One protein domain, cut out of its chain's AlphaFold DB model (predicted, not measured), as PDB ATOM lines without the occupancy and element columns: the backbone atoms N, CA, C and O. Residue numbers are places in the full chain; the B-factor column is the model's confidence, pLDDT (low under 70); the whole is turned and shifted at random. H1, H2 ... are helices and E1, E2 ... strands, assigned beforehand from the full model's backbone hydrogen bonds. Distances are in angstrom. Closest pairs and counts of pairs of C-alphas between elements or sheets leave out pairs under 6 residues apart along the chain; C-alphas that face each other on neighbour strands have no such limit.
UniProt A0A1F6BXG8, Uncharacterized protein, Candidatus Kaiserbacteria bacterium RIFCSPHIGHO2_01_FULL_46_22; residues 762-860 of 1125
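This is residues 762 to 860 of the 1125 residues of an uncharacterized protein of Candidatus Kaiserbacteria bacterium RIFCSPHIGHO2_01_FULL_46_22 (UniProt A0A1F6BXG8). A twisted wall of four strands has H1 over one face at the edge strand E3, with the small H2 packed on H1. H3 meets the wall with its first residues, 846 to 848, and reaches away from it, making much of the length. The printed part has 99 residues, in the order E1 E2 E3 H1 H2 E4 H3; the sheet runs E3 E2 E1 E4, mixed, and the class is mixed, helices and strands. It is compact, with a radius of gyration of the C-alphas of 14.2 A, yet elongated, spanning 45 by 28 by 24 A.

E1, residues 770 to 778, begins at C-alpha 770 (64.572, 61.473, 264.219) and is 22.9 A long. E2, residues 789 to 796, spans 22.1 A, and E3, residues 801 to 807, 20.0 A. H1 holds residues 812 to 821, 14.1 A, H2 residues 828 to 832, and E4 residues 835 to 837. H3, residues 846 to 860, spans 20.5 A and ends at C-alpha 860 (26.516, 53.968, 254.646).

E1, E2 and E3 form a meander, each strand the antiparallel neighbour of the one before; N 774 and O 793 are 2.9 A apart, N 792 and O 804 3.0 A, within hydrogen-bond range. E4 is parallel to E1, with N 775 and O 836 at 3.0 A. E3, H1 H2, E4 are a split strand-helix-strand unit, two strands of one sheet joined through helices, with E2 and E1 between them in the sheet; its crossover is right-handed. H1 is on the sheet over E3, at a height of 9.6 A. H1 and H2 touch, closest at the C-alphas of Gln 816 and Ala 828, 4.8 A. H2 only grazes the sheet with residues 829 to 832. H3 only grazes it too, and is apart from H1 and H2. Every O i to N i+4 pair is within range in H1 and H2, and 10 of 11 in H3.

The C-alphas of Ala 768 and Lys 860, the two farthest apart, are 45.3 A apart. The printed part has no cut and no long link. The mean pLDDT of the printed part is 71.1; residues 778 to 788 and 839 to 860 are among those under 70.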
ATOM      1  N   ALA A 762      60.725  46.807 264.500       59.53
ATOM      2  CA  ALA A 762      61.347  47.103 265.793       59.53
ATOM      3  C   ALA A 762      62.845  47.448 265.693       59.53
ATOM      4  O   ALA A 762      63.568  47.419 266.694       59.53
ATOM      5  N   THR A 763      63.327  47.757 264.481       78.25
ATOM      6  CA  THR A 763      64.696  48.228 264.233       78.25
ATOM      7  C   THR A 763      65.007  49.403 265.167       78.25
ATOM      8  O   THR A 763      64.310  50.420 265.084       78.25
ATOM      9  N   PRO A 764      66.023  49.280 266.049       87.81
ATOM     10  CA  PRO A 764      66.303  50.299 267.048       87.81
ATOM     11  C   PRO A 764      66.642  51.665 266.452       87.81
ATOM     12  O   PRO A 764      67.371  51.735 265.465       87.81
ATOM     13  N   PHE A 765      66.165  52.731 267.095       94.44
ATOM     14  CA  PHE A 765      66.496  54.116 266.745       94.44
ATOM     15  C   PHE A 765      66.613  54.998 267.996       94.44
ATOM     16  O   PHE A 765      65.999  54.726 269.033       94.44
ATOM     17  N   GLU A 766      67.407  56.060 267.916       96.94
ATOM     18  CA  GLU A 766      67.609  57.048 268.979       96.94
ATOM     19  C   GLU A 766      67.056  58.424 268.581       96.94
ATOM     20  O   GLU A 766      66.682  58.672 267.437       96.94
ATOM     21  N   ALA A 767      67.021  59.366 269.529       95.25
ATOM     22  CA  ALA A 767      66.520  60.722 269.283       95.25
ATOM     23  C   ALA A 767      67.323  61.476 268.200       95.25
ATOM     24  O   ALA A 767      66.803  62.391 267.569       95.25
ATOM     25  N   ALA A 768      68.580  61.086 267.960       95.38
ATOM     26  CA  ALA A 768      69.417  61.634 266.893       95.38
ATOM     27  C   ALA A 768      69.045  61.125 265.485       95.38
ATOM     28  O   ALA A 768      69.416  61.757 264.497       95.38
ATOM     29  N   ASP A 769      68.312  60.012 265.388       96.31
ATOM     30  CA  ASP A 769      67.854  59.443 264.117       96.31
ATOM     31  C   ASP A 769      66.531  60.061 263.653       96.31
ATOM     32  O   ASP A 769      66.137  59.860 262.509       96.31
ATOM     33  N   ILE A 770      65.856  60.834 264.507       96.38
ATOM     34  CA  ILE A 770      64.572  61.473 264.219       96.38
ATOM     35  C   ILE A 770      64.792  62.759 263.403       96.38
ATOM     36  O   ILE A 770      65.581  63.625 263.783       96.38
ATOM     37  N   ALA A 771      64.068  62.888 262.290       94.94
ATOM     38  CA  ALA A 771      63.993  64.100 261.475       94.94
ATOM     39  C   ALA A 771      62.859  65.028 261.939       94.94
ATOM     40  O   ALA A 771      63.039  66.243 262.020       94.94
ATOM     41  N   SER A 772      61.695  64.454 262.257       95.62
ATOM     42  CA  SER A 772      60.528  65.172 262.776       95.62
ATOM     43  C   SER A 772      59.621  64.243 263.577       95.62
ATOM     44  O   SER A 772      59.498  63.062 263.252       95.62
ATOM     45  N   VAL A 773      58.934  64.797 264.574       94.69
ATOM     46  CA  VAL A 773      57.800  64.148 265.236       94.69
ATOM     47  C   VAL A 773      56.600  65.061 265.063       94.69
ATOM     48  O   VAL A 773      56.652  66.222 265.465       94.69
ATOM     49  N   THR A 774      55.522  64.552 264.486       93.06
ATOM     50  CA  THR A 774      54.219  65.213 264.526       93.06
ATOM     51  C   THR A 774      53.281  64.426 265.427       93.06
ATOM     52  O   THR A 774      53.461  63.222 265.624       93.06
ATOM     53  N   TYR A 775      52.301  65.106 266.012       90.06
ATOM     54  CA  TYR A 775      51.180  64.439 266.659       90.06
ATOM     55  C   TYR A 775      49.870  65.115 266.273       90.06
ATOM     56  O   TYR A 775      49.832  66.323 266.036       90.06
ATOM     57  N   ARG A 776      48.797  64.332 266.224       81.88
ATOM     58  CA  ARG A 776      47.429  64.835 266.113       81.88
ATOM     59  C   ARG A 776      46.652  64.389 267.341       81.88
ATOM     60  O   ARG A 776      46.749  63.221 267.715       81.88
ATOM     61  N   VAL A 777      45.898  65.306 267.938       80.94
ATOM     62  CA  VAL A 777      44.834  64.966 268.887       80.94
ATOM     63  C   VAL A 777      43.659  64.433 268.080       80.94
ATOM     64  O   VAL A 777      43.171  65.128 267.190       80.94
ATOM     65  N   VAL A 778      43.255  63.192 268.325       68.62
ATOM     66  CA  VAL A 778      42.026  62.646 267.753       68.62
ATOM     67  C   VAL A 778      40.943  62.793 268.807       68.62
ATOM     68  O   VAL A 778      40.985  62.125 269.840       68.62
ATOM     69  N   GLU A 779      40.034  63.734 268.553       57.44
ATOM     70  CA  GLU A 779      38.837  63.934 269.368       57.44
ATOM     71  C   GLU A 779      37.917  62.701 269.276       57.44
ATOM     72  O   GLU A 779      37.931  62.018 268.245       57.44
ATOM     73  N   PRO A 780      37.132  62.415 270.332       47.97
ATOM     74  CA  PRO A 780      36.287  61.229 270.420       47.97
ATOM     75  C   PRO A 780      35.295  61.043 269.283       47.97
ATOM     76  O   PRO A 780      34.704  62.010 268.794       47.97
ATOM     77  N   ASP A 781      34.975  59.782 268.999       48.28
ATOM     78  CA  ASP A 781      33.615  59.474 268.569       48.28
ATOM     79  C   ASP A 781      32.680  59.641 269.783       48.28
ATOM     80  O   ASP A 781      32.950  59.122 270.871       48.28
ATOM     81  N   ALA A 782      31.581  60.381 269.628       40.47
ATOM     82  CA  ALA A 782      30.731  60.808 270.749       40.47
ATOM     83  C   ALA A 782      30.113  59.633 271.539       40.47
ATOM     84  O   ALA A 782      29.719  59.797 272.696       40.47
ATOM     85  N   ASP A 783      30.068  58.450 270.922       37.91
ATOM     86  CA  ASP A 783      29.532  57.213 271.489       37.91
ATOM     87  C   ASP A 783      30.570  56.395 272.306       37.91
ATOM     88  O   ASP A 783      30.209  55.375 272.906       37.91
ATOM     89  N   VAL A 784      31.852  56.799 272.367       39.12
ATOM     90  CA  VAL A 784      32.933  56.019 273.013       39.12
ATOM     91  C   VAL A 784      33.654  56.801 274.119       39.12
ATOM     92  O   VAL A 784      34.659  57.469 273.916       39.12
ATOM     93  N   LEU A 785      33.206  56.632 275.366       34.12
ATOM     94  CA  LEU A 785      33.887  57.209 276.534       34.12
ATOM     95  C   LEU A 785      35.363  56.760 276.649       34.12
ATOM     96  O   LEU A 785      35.640  55.590 276.927       34.12
ATOM     97  N   ALA A 786      36.269  57.745 276.585       43.66
ATOM     98  CA  ALA A 786      37.727  57.654 276.764       43.66
ATOM     99  C   ALA A 786      38.536  57.048 275.596       43.66
ATOM    100  O   ALA A 786      39.561  56.396 275.822       43.66
ATOM    101  N   ASP A 787      38.118  57.304 274.356       50.16
ATOM    102  CA  ASP A 787      38.901  57.070 273.138       50.16
ATOM    103  C   ASP A 787      39.806  58.253 272.722       50.16
ATOM    104  O   ASP A 787      40.458  58.154 271.694       50.16
ATOM    105  N   GLU A 788      39.935  59.326 273.513       60.38
ATOM    106  CA  GLU A 788      40.895  60.412 273.235       60.38
ATOM    107  C   GLU A 788      42.332  59.868 273.104       60.38
ATOM    108  O   GLU A 788      42.924  59.345 274.064       60.38
ATOM    109  N   TYR A 789      42.930  60.000 271.914       76.62
ATOM    110  CA  TYR A 789      44.306  59.574 271.659       76.62
ATOM    111  C   TYR A 789      45.117  60.551 270.814       76.62
ATOM    112  O   TYR A 789      44.645  61.216 269.896       76.62
ATOM    113  N   TYR A 790      46.415  60.559 271.098       81.81
ATOM    114  CA  TYR A 790      47.433  61.150 270.256       81.81
ATOM    115  C   TYR A 790      47.957  60.111 269.263       81.81
ATOM    116  O   TYR A 790      48.563  59.106 269.658       81.81
ATOM    117  N   ASP A 791      47.794  60.388 267.973       81.38
ATOM    118  CA  ASP A 791      48.517  59.688 266.911       81.38
ATOM    119  C   ASP A 791      49.877  60.368 266.707       81.38
ATOM    120  O   ASP A 791      49.956  61.453 266.129       81.38
ATOM    121  N   TYR A 792      50.957  59.740 267.184       88.19
ATOM    122  CA  TYR A 792      52.327  60.203 266.945       88.19
ATOM    123  C   TYR A 792      52.868  59.627 265.639       88.19
ATOM    124  O   TYR A 792      52.911  58.406 265.476       88.19
ATOM    125  N   VAL A 793      53.387  60.489 264.764       90.81
ATOM    126  CA  VAL A 793      54.132  60.108 263.558       90.81
ATOM    127  C   VAL A 793      55.578  60.581 263.697       90.81
ATOM    128  O   VAL A 793      55.862  61.767 263.844       90.81
ATOM    129  N   ILE A 794      56.510  59.633 263.676       91.25
ATOM    130  CA  ILE A 794      57.947  59.845 263.850       91.25
ATOM    131  C   ILE A 794      58.624  59.548 262.512       91.25
ATOM    132  O   ILE A 794      58.747  58.389 262.112       91.25
ATOM    133  N   THR A 795      59.091  60.589 261.832       91.94
ATOM    134  CA  THR A 795      59.882  60.464 260.603       91.94
ATOM    135  C   THR A 795      61.359  60.433 260.969       91.94
ATOM    136  O   THR A 795      61.847  61.329 261.660       91.94
ATOM    137  N   LEU A 796      62.087  59.422 260.502       94.38
ATOM    138  CA  LEU A 796      63.527  59.286 260.700       94.38
ATOM    139  C   LEU A 796      64.322  59.963 259.570       94.38
ATOM    140  O   LEU A 796      63.818  60.223 258.478       94.38
ATOM    141  N   ASN A 797      65.598  60.246 259.830       92.81
ATOM    142  CA  ASN A 797      66.529  60.923 258.919       92.81
ATOM    143  C   ASN A 797      66.835  60.134 257.631       92.81
ATOM    144  O   ASN A 797      67.345  60.711 256.671       92.81
ATOM    145  N   ASP A 798      66.527  58.835 257.593       85.25
ATOM    146  CA  ASP A 798      66.594  58.000 256.387       85.25
ATOM    147  C   ASP A 798      65.308  58.045 255.535       85.25
ATOM    148  O   ASP A 798      65.271  57.473 254.445       85.25
ATOM    149  N   GLY A 799      64.274  58.754 256.004       80.69
ATOM    150  CA  GLY A 799      62.959  58.859 255.374       80.69
ATOM    151  C   GLY A 799      61.971  57.765 255.784       80.69
ATOM    152  O   GLY A 799      60.840  57.779 255.304       80.69
ATOM    153  N   SER A 800      62.356  56.824 256.653       81.62
ATOM    154  CA  SER A 800      61.415  55.849 257.211       81.62
ATOM    155  C   SER A 800      60.482  56.497 258.240       81.62
ATOM    156  O   SER A 800      60.838  57.470 258.905       81.62
ATOM    157  N   VAL A 801      59.268  55.963 258.363       82.19
ATOM    158  CA  VAL A 801      58.229  56.483 259.260       82.19
ATOM    159  C   VAL A 801      57.846  55.407 260.270       82.19
ATOM    160  O   VAL A 801      57.664  54.241 259.915       82.19
ATOM    161  N   LYS A 802      57.717  55.799 261.538       84.88
ATOM    162  CA  LYS A 802      57.095  55.014 262.608       84.88
ATOM    163  C   LYS A 802      55.832  55.748 263.054       84.88
ATOM    164  O   LYS A 802      55.850  56.971 263.137       84.88
ATOM    165  N   ALA A 803      54.770  55.026 263.387       83.12
ATOM    166  CA  ALA A 803      53.552  55.614 263.941       83.12
ATOM    167  C   ALA A 803      53.141  54.877 265.216       83.12
ATOM    168  O   ALA A 803      53.307  53.658 265.293       83.12
ATOM    169  N   VAL A 804      52.626  55.593 266.217       85.06
ATOM    170  CA  VAL A 804      52.068  54.979 267.428       85.06
ATOM    171  C   VAL A 804      50.946  55.808 268.038       85.06
ATOM    172  O   VAL A 804      51.104  56.991 268.328       85.06
ATOM    173  N   THR A 805      49.834  55.128 268.297       82.19
ATOM    174  CA  THR A 805      48.668  55.670 268.988       82.19
ATOM    175  C   THR A 805      48.816  55.513 270.504       82.19
ATOM    176  O   THR A 805      49.122  54.420 271.019       82.19
ATOM    177  N   ILE A 806      48.625  56.620 271.221       78.75
ATOM    178  CA  ILE A 806      48.866  56.778 272.660       78.75
ATOM    179  C   ILE A 806      47.683  57.548 273.279       78.75
ATOM    180  O   ILE A 806      47.472  58.685 272.873       78.75
ATOM    181  N   PRO A 807      46.950  57.008 274.275       76.19
ATOM    182  CA  PRO A 807      45.829  57.723 274.894       76.19
ATOM    183  C   PRO A 807      46.240  59.070 275.508       76.19
ATOM    184  O   PRO A 807      47.281  59.144 276.173       76.19
ATOM    185  N   GLU A 808      45.404  60.095 275.328       62.16
ATOM    186  CA  GLU A 808      45.645  61.505 275.685       62.16
ATOM    187  C   GLU A 808      46.131  61.668 277.138       62.16
ATOM    188  O   GLU A 808      47.140  62.324 277.414       62.16
ATOM    189  N   PHE A 809      45.494  60.969 278.083       60.19
ATOM    190  CA  PHE A 809      45.804  61.061 279.516       60.19
ATOM    191  C   PHE A 809      46.707  59.944 280.065       60.19
ATOM    192  O   PHE A 809      46.656  59.623 281.256       60.19
ATOM    193  N   THR A 810      47.554  59.327 279.234       66.94
ATOM    194  CA  THR A 810      48.412  58.226 279.699       66.94
ATOM    195  C   THR A 810      49.705  58.676 280.395       66.94
ATOM    196  O   THR A 810      50.225  59.775 280.210       66.94
ATOM    197  N   SER A 811      50.269  57.794 281.226       70.81
ATOM    198  CA  SER A 811      51.508  58.076 281.964       70.81
ATOM    199  C   SER A 811      52.748  58.062 281.061       70.81
ATOM    200  O   SER A 811      52.843  57.273 280.122       70.81
ATOM    201  N   THR A 812      53.781  58.834 281.415       73.94
ATOM    202  CA  THR A 812      55.072  58.822 280.697       73.94
ATOM    203  C   THR A 812      55.739  57.443 280.661       73.94
ATOM    204  O   THR A 812      56.468  57.152 279.719       73.94
ATOM    205  N   ALA A 813      55.466  56.567 281.636       68.44
ATOM    206  CA  ALA A 813      55.928  55.177 281.633       68.44
ATOM    207  C   ALA A 813      55.198  54.314 280.587       68.44
ATOM    208  O   ALA A 813      55.808  53.447 279.963       68.44
ATOM    209  N   HIS A 814      53.908  54.571 280.352       73.31
ATOM    210  CA  HIS A 814      53.169  53.949 279.256       73.31
ATOM    211  C   HIS A 814      53.675  54.471 277.904       73.31
ATOM    212  O   HIS A 814      53.982  53.667 277.029       73.31
ATOM    213  N   MET A 815      53.855  55.790 277.758       79.56
ATOM    214  CA  MET A 815      54.443  56.391 276.550       79.56
ATOM    215  C   MET A 815      55.835  55.817 276.246       79.56
ATOM    216  O   MET A 815      56.100  55.428 275.114       79.56
ATOM    217  N   GLN A 816      56.697  55.677 277.264       90.56
ATOM    218  CA  GLN A 816      58.008  55.028 277.147       90.56
ATOM    219  C   GLN A 816      57.880  53.622 276.557       90.56
ATOM    220  O   GLN A 816      58.501  53.343 275.536       90.56
ATOM    221  N   LYS A 817      57.016  52.772 277.130       76.88
ATOM    222  CA  LYS A 817      56.778  51.415 276.622       76.88
ATOM    223  C   LYS A 817      56.283  51.417 275.168       76.88
ATOM    224  O   LYS A 817      56.690  50.559 274.390       76.88
ATOM    225  N   ARG A 818      55.419  52.366 274.786       84.44
ATOM    226  CA  ARG A 818      54.875  52.479 273.419       84.44
ATOM    227  C   ARG A 818      55.927  52.937 272.403       84.44
ATOM    228  O   ARG A 818      55.977  52.381 271.313       84.44
ATOM    229  N   PHE A 819      56.819  53.859 272.762       89.88
ATOM    230  CA  PHE A 819      57.943  54.229 271.893       89.88
ATOM    231  C   PHE A 819      59.021  53.130 271.828       89.88
ATOM    232  O   PHE A 819      59.550  52.856 270.752       89.88
ATOM    233  N   GLU A 820      59.305  52.436 272.935       85.69
ATOM    234  CA  GLU A 820      60.207  51.271 272.958       85.69
ATOM    235  C   GLU A 820      59.713  50.133 272.050       85.69
ATOM    236  O   GLU A 820      60.531  49.489 271.393       85.69
ATOM    237  N   GLN A 821      58.391  49.926 271.952       80.69
ATOM    238  CA  GLN A 821      57.774  48.978 271.012       80.69
ATOM    239  C   GLN A 821      58.066  49.313 269.538       80.69
ATOM    240  O   GLN A 821      58.173  48.398 268.731       80.69
ATOM    241  N   LEU A 822      58.276  50.588 269.185       82.56
ATOM    242  CA  LEU A 822      58.710  50.992 267.837       82.56
ATOM    243  C   LEU A 822      60.218  50.795 267.585       82.56
ATOM    244  O   LEU A 822      60.691  51.028 266.471       82.56
ATOM    245  N   GLY A 823      60.982  50.424 268.619       88.44
ATOM    246  CA  GLY A 823      62.443  50.343 268.604       88.44
ATOM    247  C   GLY A 823      63.159  51.522 269.276       88.44
ATOM    248  O   GLY A 823      64.389  51.517 269.330       88.44
ATOM    249  N   PHE A 824      62.453  52.520 269.818       94.50
ATOM    250  CA  PHE A 824      63.109  53.700 270.388       94.50
ATOM    251  C   PHE A 824      63.986  53.355 271.605       94.50
ATOM    252  O   PHE A 824      63.564  52.618 272.497       94.50
ATOM    253  N   LYS A 825      65.210  53.900 271.655       94.25
ATOM    254  CA  LYS A 825      66.186  53.687 272.747       94.25
ATOM    255  C   LYS A 825      66.437  54.914 273.634       94.25
ATOM    256  O   LYS A 825      67.239  54.834 274.561       94.25
ATOM    257  N   GLY A 826      65.753  56.029 273.374       91.56
ATOM    258  CA  GLY A 826      65.795  57.232 274.211       91.56
ATOM    259  C   GLY A 826      64.706  57.269 275.290       91.56
ATOM    260  O   GLY A 826      64.075  56.261 275.618       91.56
ATOM    261  N   LYS A 827      64.452  58.461 275.835       94.38
ATOM    262  CA  LYS A 827      63.352  58.711 276.787       94.38
ATOM    263  C   LYS A 827      62.138  59.287 276.075       94.38
ATOM    264  O   LYS A 827      62.297  60.204 275.283       94.38
ATOM    265  N   ALA A 828      60.923  58.867 276.423       89.50
ATOM    266  CA  ALA A 828      59.678  59.376 275.834       89.50
ATOM    267  C   ALA A 828      59.616  60.913 275.793       89.50
ATOM    268  O   ALA A 828      59.204  61.493 274.796       89.50
ATOM    269  N   THR A 829      60.115  61.582 276.837       91.06
ATOM    270  CA  THR A 829      60.209  63.050 276.924       91.06
ATOM    271  C   THR A 829      61.054  63.708 275.827       91.06
ATOM    272  O   THR A 829      60.900  64.899 275.593       91.06
ATOM    273  N   GLU A 830      61.959  62.972 275.180       92.50
ATOM    274  CA  GLU A 830      62.755  63.451 274.043       92.50
ATOM    275  C   GLU A 830      61.905  63.475 272.766       92.50
ATOM    276  O   GLU A 830      61.916  64.485 272.073       92.50
ATOM    277  N   ILE A 831      61.090  62.438 272.518       93.31
ATOM    278  CA  ILE A 831      60.102  62.426 271.423       93.31
ATOM    279  C   ILE A 831      59.028  63.489 271.663       93.31
ATOM    280  O   ILE A 831      58.779  64.308 270.785       93.31
ATOM    281  N   LEU A 832      58.453  63.549 272.870       90.75
ATOM    282  CA  LEU A 832      57.460  64.568 273.241       90.75
ATOM    283  C   LEU A 832      58.020  65.997 273.123       90.75
ATOM    284  O   LEU A 832      57.295  66.915 272.768       90.75
ATOM    285  N   GLY A 833      59.317  66.194 273.391       89.62
ATOM    286  CA  GLY A 833      59.994  67.484 273.222       89.62
ATOM    287  C   GLY A 833      60.318  67.856 271.768       89.62
ATOM    288  O   GLY A 833      60.684  69.002 271.512       89.62
ATOM    289  N   MET A 834      60.202  66.908 270.833       93.94
ATOM    290  CA  MET A 834      60.307  67.121 269.381       93.94
ATOM    291  C   MET A 834      58.939  67.193 268.693       93.94
ATOM    292  O   MET A 834      58.876  67.594 267.533       93.94
ATOM    293  N   ALA A 835      57.874  66.779 269.382       93.12
ATOM    294  CA  ALA A 835      56.540  66.632 268.826       93.12
ATOM    295  C   ALA A 835      55.881  67.993 268.565       93.12
ATOM    296  O   ALA A 835      55.717  68.805 269.476       93.12
ATOM    297  N   THR A 836      55.484  68.232 267.316       93.38
ATOM    298  CA  THR A 836      54.668  69.390 266.923       93.38
ATOM    299  C   THR A 836      53.262  68.950 266.552       93.38
ATOM    300  O   THR A 836      53.100  68.014 265.769       93.38
ATOM    301  N   GLU A 837      52.259  69.644 267.077       88.50
ATOM    302  CA  GLU A 837      50.857  69.394 266.748       88.50
ATOM    303  C   GLU A 837      50.570  69.700 265.272       88.50
ATOM    304  O   GLU A 837      51.043  70.712 264.741       88.50
ATOM    305  N   THR A 838      49.803  68.839 264.604       80.31
ATOM    306  CA  THR A 838      49.405  69.013 263.201       80.31
ATOM    307  C   THR A 838      47.899  68.882 263.019       80.31
ATOM    308  O   THR A 838      47.332  67.825 263.288       80.31
ATOM    309  N   PHE A 839      47.283  69.946 262.492       61.47
ATOM    310  CA  PHE A 839      45.866  69.997 262.103       61.47
ATOM    311  C   PHE A 839      45.603  69.477 260.683       61.47
ATOM    312  O   PHE A 839      44.464  69.184 260.335       61.47
ATOM    313  N   GLU A 840      46.639  69.388 259.842       49.12
ATOM    314  CA  GLU A 840      46.534  68.672 258.571       49.12
ATOM    315  C   GLU A 840      46.433  67.177 258.877       49.12
ATOM    316  O   GLU A 840      47.237  66.650 259.649       49.12
ATOM    317  N   GLU A 841      45.467  66.489 258.267       46.75
ATOM    318  CA  GLU A 841      45.481  65.032 258.268       46.75
ATOM    319  C   GLU A 841      46.770  64.563 257.578       46.75
ATOM    320  O   GLU A 841      46.949  64.848 256.387       46.75
ATOM    321  N   PRO A 842      47.687  63.861 258.272       39.78
ATOM    322  CA  PRO A 842      48.776  63.201 257.570       39.78
ATOM    323  C   PRO A 842      48.171  62.172 256.607       39.78
ATOM    324  O   PRO A 842      47.087  61.651 256.875       39.78
ATOM    325  N   GLU A 843      48.875  61.822 255.523       37.12
ATOM    326  CA  GLU A 843      48.535  60.623 254.744       37.12
ATOM    327  C   GLU A 843      48.534  59.432 255.714       37.12
ATOM    328  O   GLU A 843      49.587  58.989 256.180       37.12
ATOM    329  N   GLN A 844      47.330  59.027 256.132       38.53
ATOM    330  CA  GLN A 844      47.163  58.399 257.436       38.53
ATOM    331  C   GLN A 844      47.847  57.030 257.484       38.53
ATOM    332  O   GLN A 844      47.807  56.268 256.514       38.53
ATOM    333  N   GLY A 845      48.407  56.677 258.646       36.62
ATOM    334  CA  GLY A 845      48.791  55.295 258.917       36.62
ATOM    335  C   GLY A 845      47.578  54.376 258.739       36.62
ATOM    336  O   GLY A 845      46.477  54.718 259.164       36.62
ATOM    337  N   LEU A 846      47.777  53.216 258.107       39.84
ATOM    338  CA  LEU A 846      46.693  52.363 257.596       39.84
ATOM    339  C   LEU A 846      45.633  51.970 258.648       39.84
ATOM    340  O   LEU A 846      44.494  51.716 258.283       39.84
ATOM    341  N   LEU A 847      45.969  51.952 259.942       36.50
ATOM    342  CA  LEU A 847      44.999  51.718 261.019       36.50
ATOM    343  C   LEU A 847      43.964  52.844 261.149       36.50
ATOM    344  O   LEU A 847      42.781  52.545 261.263       36.50
ATOM    345  N   SER A 848      44.369  54.114 261.058       36.91
ATOM    346  CA  SER A 848      43.426  55.241 261.061       36.91
ATOM    347  C   SER A 848      42.624  55.282 259.752       36.91
ATOM    348  O   SER A 848      41.432  55.567 259.796       36.91
ATOM    349  N   GLN A 849      43.205  54.844 258.620       39.69
ATOM    350  CA  GLN A 849      42.427  54.593 257.393       39.69
ATOM    351  C   GLN A 849      41.392  53.476 257.598       39.69
ATOM    352  O   GLN A 849      40.269  53.611 257.136       39.69
ATOM    353  N   LEU A 850      41.728  52.405 258.327       39.34
ATOM    354  CA  LEU A 850      40.808  51.306 258.631       39.34
ATOM    355  C   LEU A 850      39.643  51.769 259.526       39.34
ATOM    356  O   LEU A 850      38.494  51.434 259.253       39.34
ATOM    357  N   PHE A 851      39.919  52.566 260.565       41.75
ATOM    358  CA  PHE A 851      38.883  53.129 261.441       41.75
ATOM    359  C   PHE A 851      38.037  54.200 260.738       41.75
ATOM    360  O   PHE A 851      36.813  54.183 260.865       41.75
ATOM    361  N   SER A 852      38.659  55.061 259.927       35.34
ATOM    362  CA  SER A 852      37.967  55.999 259.037       35.34
ATOM    363  C   SER A 852      37.032  55.254 258.084       35.34
ATOM    364  O   SER A 852      35.848  55.566 258.044       35.34
ATOM    365  N   LEU A 853      37.509  54.208 257.400       39.41
ATOM    366  CA  LEU A 853      36.692  53.421 256.475       39.41
ATOM    367  C   LEU A 853      35.531  52.715 257.188       39.41
ATOM    368  O   LEU A 853      34.453  52.604 256.609       39.41
ATOM    369  N   VAL A 854      35.715  52.264 258.436       37.97
ATOM    370  CA  VAL A 854      34.640  51.686 259.260       37.97
ATOM    371  C   VAL A 854      33.590  52.741 259.621       37.97
ATOM    372  O   VAL A 854      32.410  52.483 259.401       37.97
ATOM    373  N   SER A 855      33.985  53.930 260.088       35.88
ATOM    374  CA  SER A 855      33.056  55.037 260.388       35.88
ATOM    375  C   SER A 855      32.262  55.459 259.140       35.88
ATOM    376  O   SER A 855      31.027  55.436 259.119       35.88
ATOM    377  N   ASP A 856      32.973  55.673 258.031       34.75
ATOM    378  CA  ASP A 856      32.430  56.056 256.725       34.75
ATOM    379  C   ASP A 856      31.564  54.950 256.080       34.75
ATOM    380  O   ASP A 856      30.818  55.202 255.129       34.75
ATOM    381  N   THR A 857      31.658  53.711 256.576       35.72
ATOM    382  CA  THR A 857      30.860  52.552 256.144       35.72
ATOM    383  C   THR A 857      29.665  52.301 257.064       35.72
ATOM    384  O   THR A 857      28.597  51.960 256.563       35.72
ATOM    385  N   VAL A 858      29.772  52.544 258.375       33.91
ATOM    386  CA  VAL A 858      28.619  52.530 259.298       33.91
ATOM    387  C   VAL A 858      27.614  53.611 258.898       33.91
ATOM    388  O   VAL A 858      26.426  53.306 258.784       33.91
ATOM    389  N   ALA A 859      28.085  54.812 258.542       32.84
ATOM    390  CA  ALA A 859      27.247  55.865 257.961       32.84
ATOM    391  C   ALA A 859      26.508  55.412 256.682       32.84
ATOM    392  O   ALA A 859      25.361  55.787 256.463       32.84
ATOM    393  N   LYS A 860      27.125  54.547 255.863       32.75
ATOM    394  CA  LYS A 860      26.516  53.968 254.646       32.75
ATOM    395  C   LYS A 860      25.644  52.729 254.907       32.75
ATOM    396  O   LYS A 860      24.970  52.276 253.986       32.75
TER     397      LYS A 860